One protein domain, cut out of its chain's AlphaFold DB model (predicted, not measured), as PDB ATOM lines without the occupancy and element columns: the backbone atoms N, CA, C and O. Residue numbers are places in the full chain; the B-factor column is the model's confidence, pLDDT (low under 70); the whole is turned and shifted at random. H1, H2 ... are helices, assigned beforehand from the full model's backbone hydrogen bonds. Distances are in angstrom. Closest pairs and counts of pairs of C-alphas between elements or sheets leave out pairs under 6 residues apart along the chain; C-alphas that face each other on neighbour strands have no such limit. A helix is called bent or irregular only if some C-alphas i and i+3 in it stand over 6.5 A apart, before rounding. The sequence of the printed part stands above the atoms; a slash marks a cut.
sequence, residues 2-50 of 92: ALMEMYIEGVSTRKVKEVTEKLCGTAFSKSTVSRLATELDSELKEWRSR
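Overview. This is residues 2 to 50 of the 92 residues of the protein "Mutator family transposase" of Rubrobacter xylanophilus (UniProt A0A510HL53). Two short helices, H1 and H2, fold back loosely side by side, and a longer helix, H3, passes near both with its first part while residues 41 to 50 stick out as an arm. Residues 21 to 26, which include the last residues of H2, also stick out, and these two free stretches make much of the length of an otherwise compact body. The printed part has 49 residues with three named helices, in the order H1, H2, H3, and no named strand; the class is all helix. The whole is loose, with a radius of gyration of the C-alphas of 12.1 A, and spans 41 by 19 by 15 A.

Along the chain. H1 covers residues 2 to 8 and begins with C-alpha 2 at (99.443, 141.378, 107.880); its first and last C-alphas are 10.3 A apart. Residues 9 to 12 lead to H2, residues 13 to 24, which measures 16.3 A from first to last C-alpha and ends with C-alpha 24 at (97.094, 149.634, 116.539). Residues 25 to 29 lead to H3, residues 30 to 48, the longest helix with 19 residues and 26.3 A from first to last C-alpha. C-alpha 48 is at (87.983, 131.605, 88.850), and residues 49 and 50 follow it. None of the helices is bent or irregular.

Arrangement. H1 and H2 form a helical hairpin, two helices that follow each other and run opposite ways, at a shallow tilt of 13 degrees. They only just touch, with 3 pairs of C-alphas within 8 A, and H2 does so with residue 16 alone. Their closest C-alphas are those of Met 6 and Val 16, 7.3 A apart, and their centres are 11.5 A apart. H1 and H3 are near each other, with 11 pairs of C-alphas within 10 A. H2 and H3 are near each other too, with 7 such pairs, their closest C-alphas being 8.2 A apart. In H1 and H2 every O i to N i+4 pair is within hydrogen-bond range, and in H3 14 of 15 are.

Size, cuts and confidence. The outline is a rod, and the two C-alphas farthest apart are those of Gly 25 and Arg 50, at 41.0 A. Without residues 21 to 26 and 41 to 50, which stand free, the body has 33 residues, spans 20 by 18 by 14 A and has a radius of gyration of 8.7 A. The printed part has no cut, and the links H1 to H2 and H2 to H3 are both tight. The mean pLDDT of the printed part is 71.8; 19 residues are under 70, namely 2 to 4, 12 to 15, 17, 20 and 22 to 31.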
ATOM      1  N   ALA A   2     100.097 142.319 106.955       67.00
ATOM      2  CA  ALA A   2      99.443 141.378 107.880       67.00
ATOM      3  C   ALA A   2      97.922 141.186 107.664       67.00
ATOM      4  O   ALA A   2      97.394 140.103 107.883       67.00
ATOM      5  N   LEU A   3      97.194 142.224 107.234       67.75
ATOM      6  CA  LEU A   3      95.726 142.172 107.092       67.75
ATOM      7  C   LEU A   3      95.246 141.247 105.966       67.75
ATOM      8  O   LEU A   3      94.238 140.563 106.116       67.75
ATOM      9  N   MET A   4      95.973 141.243 104.853       68.88
ATOM     10  CA  MET A   4      95.635 140.483 103.650       68.88
ATOM     11  C   MET A   4      95.915 138.989 103.839       68.88
ATOM     12  O   MET A   4      95.082 138.153 103.509       68.88
ATOM     13  N   GLU A   5      97.034 138.666 104.482       70.44
ATOM     14  CA  GLU A   5      97.434 137.301 104.827       70.44
ATOM     15  C   GLU A   5      96.446 136.665 105.820       70.44
ATOM     16  O   GLU A   5      95.953 135.564 105.596       70.44
ATOM     17  N   MET A   6      96.004 137.416 106.838       72.88
ATOM     18  CA  MET A   6      94.927 136.972 107.734       72.88
ATOM     19  C   MET A   6      93.597 136.708 107.008       72.88
ATOM     20  O   MET A   6      92.830 135.844 107.430       72.88
ATOM     21  N   TYR A   7      93.285 137.461 105.951       70.19
ATOM     22  CA  TYR A   7      92.060 137.244 105.179       70.19
ATOM     23  C   TYR A   7      92.129 135.944 104.363       70.19
ATOM     24  O   TYR A   7      91.158 135.189 104.345       70.19
ATOM     25  N   ILE A   8      93.287 135.654 103.758       70.25
ATOM     26  CA  ILE A   8      93.548 134.409 103.014       70.25
ATOM     27  C   ILE A   8      93.464 133.186 103.939       70.25
ATOM     28  O   ILE A   8      92.849 132.187 103.580       70.25
ATOM     29  N   GLU A   9      93.971 133.305 105.167       75.38
ATOM     30  CA  GLU A   9      93.867 132.283 106.223       75.38
ATOM     31  C   GLU A   9      92.429 132.076 106.750       75.38
ATOM     32  O   GLU A   9      92.185 131.299 107.676       75.38
ATOM     33  N   GLY A  10      91.434 132.783 106.200       70.12
ATOM     34  CA  GLY A  10      90.031 132.621 106.583       70.12
ATOM     35  C   GLY A  10      89.722 133.161 107.980       70.12
ATOM     36  O   GLY A  10      88.761 132.732 108.632       70.12
ATOM     37  N   VAL A  11      90.512 134.118 108.474       71.81
ATOM     38  CA  VAL A  11      90.240 134.767 109.753       71.81
ATOM     39  C   VAL A  11      88.958 135.588 109.610       71.81
ATOM     40  O   VAL A  11      88.877 136.541 108.840       71.81
ATOM     41  N   SER A  12      87.923 135.217 110.372       67.62
ATOM     42  CA  SER A  12      86.637 135.922 110.334       67.62
ATOM     43  C   SER A  12      86.809 137.439 110.516       67.62
ATOM     44  O   SER A  12      87.632 137.893 111.313       67.62
ATOM     45  N   THR A  13      85.968 138.237 109.856       68.88
ATOM     46  CA  THR A  13      86.002 139.713 109.931       68.88
ATOM     47  C   THR A  13      85.892 140.263 111.360       68.88
ATOM     48  O   THR A  13      86.367 141.360 111.648       68.88
ATOM     49  N   ARG A  14      85.312 139.488 112.292       67.31
ATOM     50  CA  ARG A  14      85.299 139.790 113.735       67.31
ATOM     51  C   ARG A  14      86.678 139.645 114.376       67.31
ATOM     52  O   ARG A  14      87.069 140.497 115.164       67.31
ATOM     53  N   LYS A  15      87.410 138.592 114.020       67.12
ATOM     54  CA  LYS A  15      88.740 138.293 114.556       67.12
ATOM     55  C   LYS A  15      89.803 139.225 113.966       67.12
ATOM     56  O   LYS A  15      90.680 139.670 114.691       67.12
ATOM     57  N   VAL A  16      89.639 139.649 112.709       70.31
ATOM     58  CA  VAL A  16      90.437 140.740 112.118       70.31
ATOM     59  C   VAL A  16      90.274 142.040 112.911       70.31
ATOM     60  O   VAL A  16      91.266 142.698 113.219       70.31
ATOM     61  N   LYS A  17      89.041 142.397 113.298       69.44
ATOM     62  CA  LYS A  17      88.779 143.589 114.116       69.44
ATOM     63  C   LYS A  17      89.497 143.517 115.472       69.44
ATOM     64  O   LYS A  17      90.161 144.477 115.843       69.44
ATOM     65  N   GLU A  18      89.423 142.378 116.158       71.56
ATOM     66  CA  GLU A  18      90.080 142.176 117.457       71.56
ATOM     67  C   GLU A  18      91.614 142.262 117.365       71.56
ATOM     68  O   GLU A  18      92.255 142.903 118.195       71.56
ATOM     69  N   VAL A  19      92.210 141.651 116.335       71.12
ATOM     70  CA  VAL A  19      93.662 141.717 116.095       71.12
ATOM     71  C   VAL A  19      94.097 143.152 115.791       71.12
ATOM     72  O   VAL A  19      95.113 143.615 116.304       71.12
ATOM     73  N   THR A  20      93.301 143.886 115.016       67.50
ATOM     74  CA  THR A  20      93.622 145.264 114.628       67.50
ATOM     75  C   THR A  20      93.485 146.243 115.801       67.50
ATOM     76  O   THR A  20      94.316 147.135 115.956       67.50
ATOM     77  N   GLU A  21      92.490 146.050 116.672       70.19
ATOM     78  CA  GLU A  21      92.330 146.827 117.911       70.19
ATOM     79  C   GLU A  21      93.505 146.607 118.876       70.19
ATOM     80  O   GLU A  21      94.011 147.572 119.450       70.19
ATOM     81  N   LYS A  22      93.992 145.365 119.003       67.69
ATOM     82  CA  LYS A  22      95.152 145.032 119.848       67.69
ATOM     83  C   LYS A  22      96.475 145.567 119.300       67.69
ATOM     84  O   LYS A  22      97.333 145.949 120.086       67.69
ATOM     85  N   LEU A  23      96.653 145.577 117.978       65.69
ATOM     86  CA  LEU A  23      97.919 145.969 117.349       65.69
ATOM     87  C   LEU A  23      98.077 147.482 117.169       65.69
ATOM     88  O   LEU A  23      99.199 147.974 117.233       65.69
ATOM     89  N   CYS A  24      96.993 148.222 116.926       55.81
ATOM     90  CA  CYS A  24      97.094 149.634 116.539       55.81
ATOM     91  C   CYS A  24      96.377 150.608 117.484       55.81
ATOM     92  O   CYS A  24      96.431 151.813 117.239       55.81
ATOM     93  N   GLY A  25      95.673 150.136 118.525       58.06
ATOM     94  CA  GLY A  25      94.933 150.988 119.479       58.06
ATOM     95  C   GLY A  25      93.829 151.860 118.853       58.06
ATOM     96  O   GLY A  25      93.123 152.584 119.547       58.06
ATOM     97  N   THR A  26      93.667 151.781 117.534       57.91
ATOM     98  CA  THR A  26      92.737 152.529 116.701       57.91
ATOM     99  C   THR A  26      92.025 151.521 115.813       57.91
ATOM    100  O   THR A  26      92.641 150.726 115.101       57.91
ATOM    101  N   ALA A  27      90.698 151.505 115.896       56.56
ATOM    102  CA  ALA A  27      89.893 150.631 115.064       56.56
ATOM    103  C   ALA A  27      89.964 151.128 113.615       56.56
ATOM    104  O   ALA A  27      89.420 152.184 113.291       56.56
ATOM    105  N   PHE A  28      90.591 150.356 112.724       59.88
ATOM    106  CA  PHE A  28      90.343 150.533 111.297       59.88
ATOM    107  C   PHE A  28      88.841 150.360 111.051       59.88
ATOM    108  O   PHE A  28      88.205 149.424 111.551       59.88
ATOM    109  N   SER A  29      88.251 151.301 110.318       64.94
ATOM    110  CA  SER A  29      86.819 151.288 110.058       64.94
ATOM    111  C   SER A  29      86.442 150.017 109.286       64.94
ATOM    112  O   SER A  29      87.166 149.549 108.402       64.94
ATOM    113  N   LYS A  30      85.269 149.452 109.601       62.50
ATOM    114  CA  LYS A  30      84.707 148.313 108.854       62.50
ATOM    115  C   LYS A  30      84.675 148.579 107.346       62.50
ATOM    116  O   LYS A  30      84.837 147.648 106.565       62.50
ATOM    117  N   SER A  31      84.466 149.836 106.952       67.12
ATOM    118  CA  SER A  31      84.443 150.257 105.554       67.12
ATOM    119  C   SER A  31      85.799 150.091 104.874       67.12
ATOM    120  O   SER A  31      85.830 149.583 103.760       67.12
ATOM    121  N   THR A  32      86.915 150.417 105.534       70.00
ATOM    122  CA  THR A  32      88.258 150.231 104.958       70.00
ATOM    123  C   THR A  32      88.578 148.756 104.726       70.00
ATOM    124  O   THR A  32      89.021 148.391 103.640       70.00
ATOM    125  N   VAL A  33      88.284 147.886 105.699       71.56
ATOM    126  CA  VAL A  33      88.511 146.432 105.567       71.56
ATOM    127  C   VAL A  33      87.622 145.825 104.478       71.56
ATOM    128  O   VAL A  33      88.082 145.015 103.682       71.56
ATOM    129  N   SER A  34      86.358 146.250 104.399       73.00
ATOM    130  CA  SER A  34      85.433 145.789 103.358       73.00
ATOM    131  C   SER A  34      85.877 146.206 101.957       73.00
ATOM    132  O   SER A  34      85.696 145.442 101.013       73.00
ATOM    133  N   ARG A  35      86.445 147.408 101.807       77.19
ATOM    134  CA  ARG A  35      86.913 147.920 100.514       77.19
ATOM    135  C   ARG A  35      88.109 147.116 100.007       77.19
ATOM    136  O   ARG A  35      88.081 146.655  98.876       77.19
ATOM    137  N   LEU A  36      89.080 146.854 100.887       75.44
ATOM    138  CA  LEU A  36      90.236 146.000 100.590       75.44
ATOM    139  C   LEU A  36      89.817 144.565 100.239       75.44
ATOM    140  O   LEU A  36      90.322 143.994  99.279       75.44
ATOM    141  N   ALA A  37      88.852 143.994 100.966       73.81
ATOM    142  CA  ALA A  37      88.314 142.672 100.638       73.81
ATOM    143  C   ALA A  37      87.609 142.646  99.268       73.81
ATOM    144  O   ALA A  37      87.706 141.661  98.546       73.81
ATOM    145  N   THR A  38      86.944 143.740  98.883       77.94
ATOM    146  CA  THR A  38      86.245 143.839  97.589       77.94
ATOM    147  C   THR A  38      87.225 143.883  96.411       77.94
ATOM    148  O   THR A  38      86.954 143.282  95.376       77.94
ATOM    149  N   GLU A  39      88.360 144.568  96.562       79.75
ATOM    150  CA  GLU A  39      89.430 144.587  95.552       79.75
ATOM    151  C   GLU A  39      90.051 143.186  95.365       79.75
ATOM    152  O   GLU A  39      90.285 142.749  94.237       79.75
ATOM    153  N   LEU A  40      90.218 142.424  96.450       75.44
ATOM    154  CA  LEU A  40      90.678 141.030  96.386       75.44
ATOM    155  C   LEU A  40      89.640 140.097  95.742       75.44
ATOM    156  O   LEU A  40      89.995 139.196  94.983       75.44
ATOM    157  N   ASP A  41      88.348 140.329  95.989       80.62
ATOM    158  CA  ASP A  41      87.268 139.569  95.351       80.62
ATOM    159  C   ASP A  41      87.271 139.721  93.820       80.62
ATOM    160  O   ASP A  41      86.884 138.783  93.120       80.62
ATOM    161  N   SER A  42      87.684 140.875  93.274       82.00
ATOM    162  CA  SER A  42      87.843 141.037  91.818       82.00
ATOM    163  C   SER A  42      88.950 140.152  91.250       82.00
ATOM    164  O   SER A  42      88.700 139.430  90.287       82.00
ATOM    165  N   GLU A  43      90.128 140.134  91.872       83.06
ATOM    166  CA  GLU A  43      91.257 139.299  91.436       83.06
ATOM    167  C   GLU A  43      90.909 137.802  91.528       83.06
ATOM    168  O   GLU A  43      91.164 137.011  90.614       83.06
ATOM    169  N   LEU A  44      90.208 137.408  92.595       83.12
ATOM    170  CA  LEU A  44      89.750 136.033  92.782       83.12
ATOM    171  C   LEU A  44      88.688 135.624  91.747       83.12
ATOM    172  O   LEU A  44      88.639 134.462  91.334       83.12
ATOM    173  N   LYS A  45      87.837 136.555  91.300       84.00
ATOM    174  CA  LYS A  45      86.881 136.304  90.208       84.00
ATOM    175  C   LYS A  45      87.595 136.057  88.888       84.00
ATOM    176  O   LYS A  45      87.252 135.081  88.226       84.00
ATOM    177  N   GLU A  46      88.587 136.875  88.545       85.94
ATOM    178  CA  GLU A  46      89.386 136.693  87.329       85.94
ATOM    179  C   GLU A  46      90.072 135.323  87.319       85.94
ATOM    180  O   GLU A  46      89.956 134.573  86.345       85.94
ATOM    181  N   TRP A  47      90.674 134.932  88.449       84.06
ATOM    182  CA  TRP A  47      91.283 133.612  88.610       84.06
ATOM    183  C   TRP A  47      90.274 132.465  88.463       84.06
ATOM    184  O   TRP A  47      90.585 131.444  87.850       84.06
ATOM    185  N   ARG A  48      89.048 132.617  88.980       83.75
ATOM    186  CA  ARG A  48      87.983 131.605  88.850       83.75
ATOM    187  C   ARG A  48      87.420 131.499  87.435       83.75
ATOM    188  O   ARG A  48      86.986 130.417  87.055       83.75
ATOM    189  N   SER A  49      87.396 132.596  86.680       83.94
ATOM    190  CA  SER A  49      86.883 132.630  85.303       83.94
ATOM    191  C   SER A  49      87.914 132.244  84.243       83.94
ATOM    192  O   SER A  49      87.586 132.231  83.057       83.94
ATOM    193  N   ARG A  50      89.159 131.954  84.640       84.06
ATOM    194  CA  ARG A  50      90.227 131.626  83.693       84.06
ATOM    195  C   ARG A  50      89.846 130.403  82.841       84.06
ATOM    196  O   ARG A  50      89.416 129.388  83.399       84.06
TER     197      ARG A  50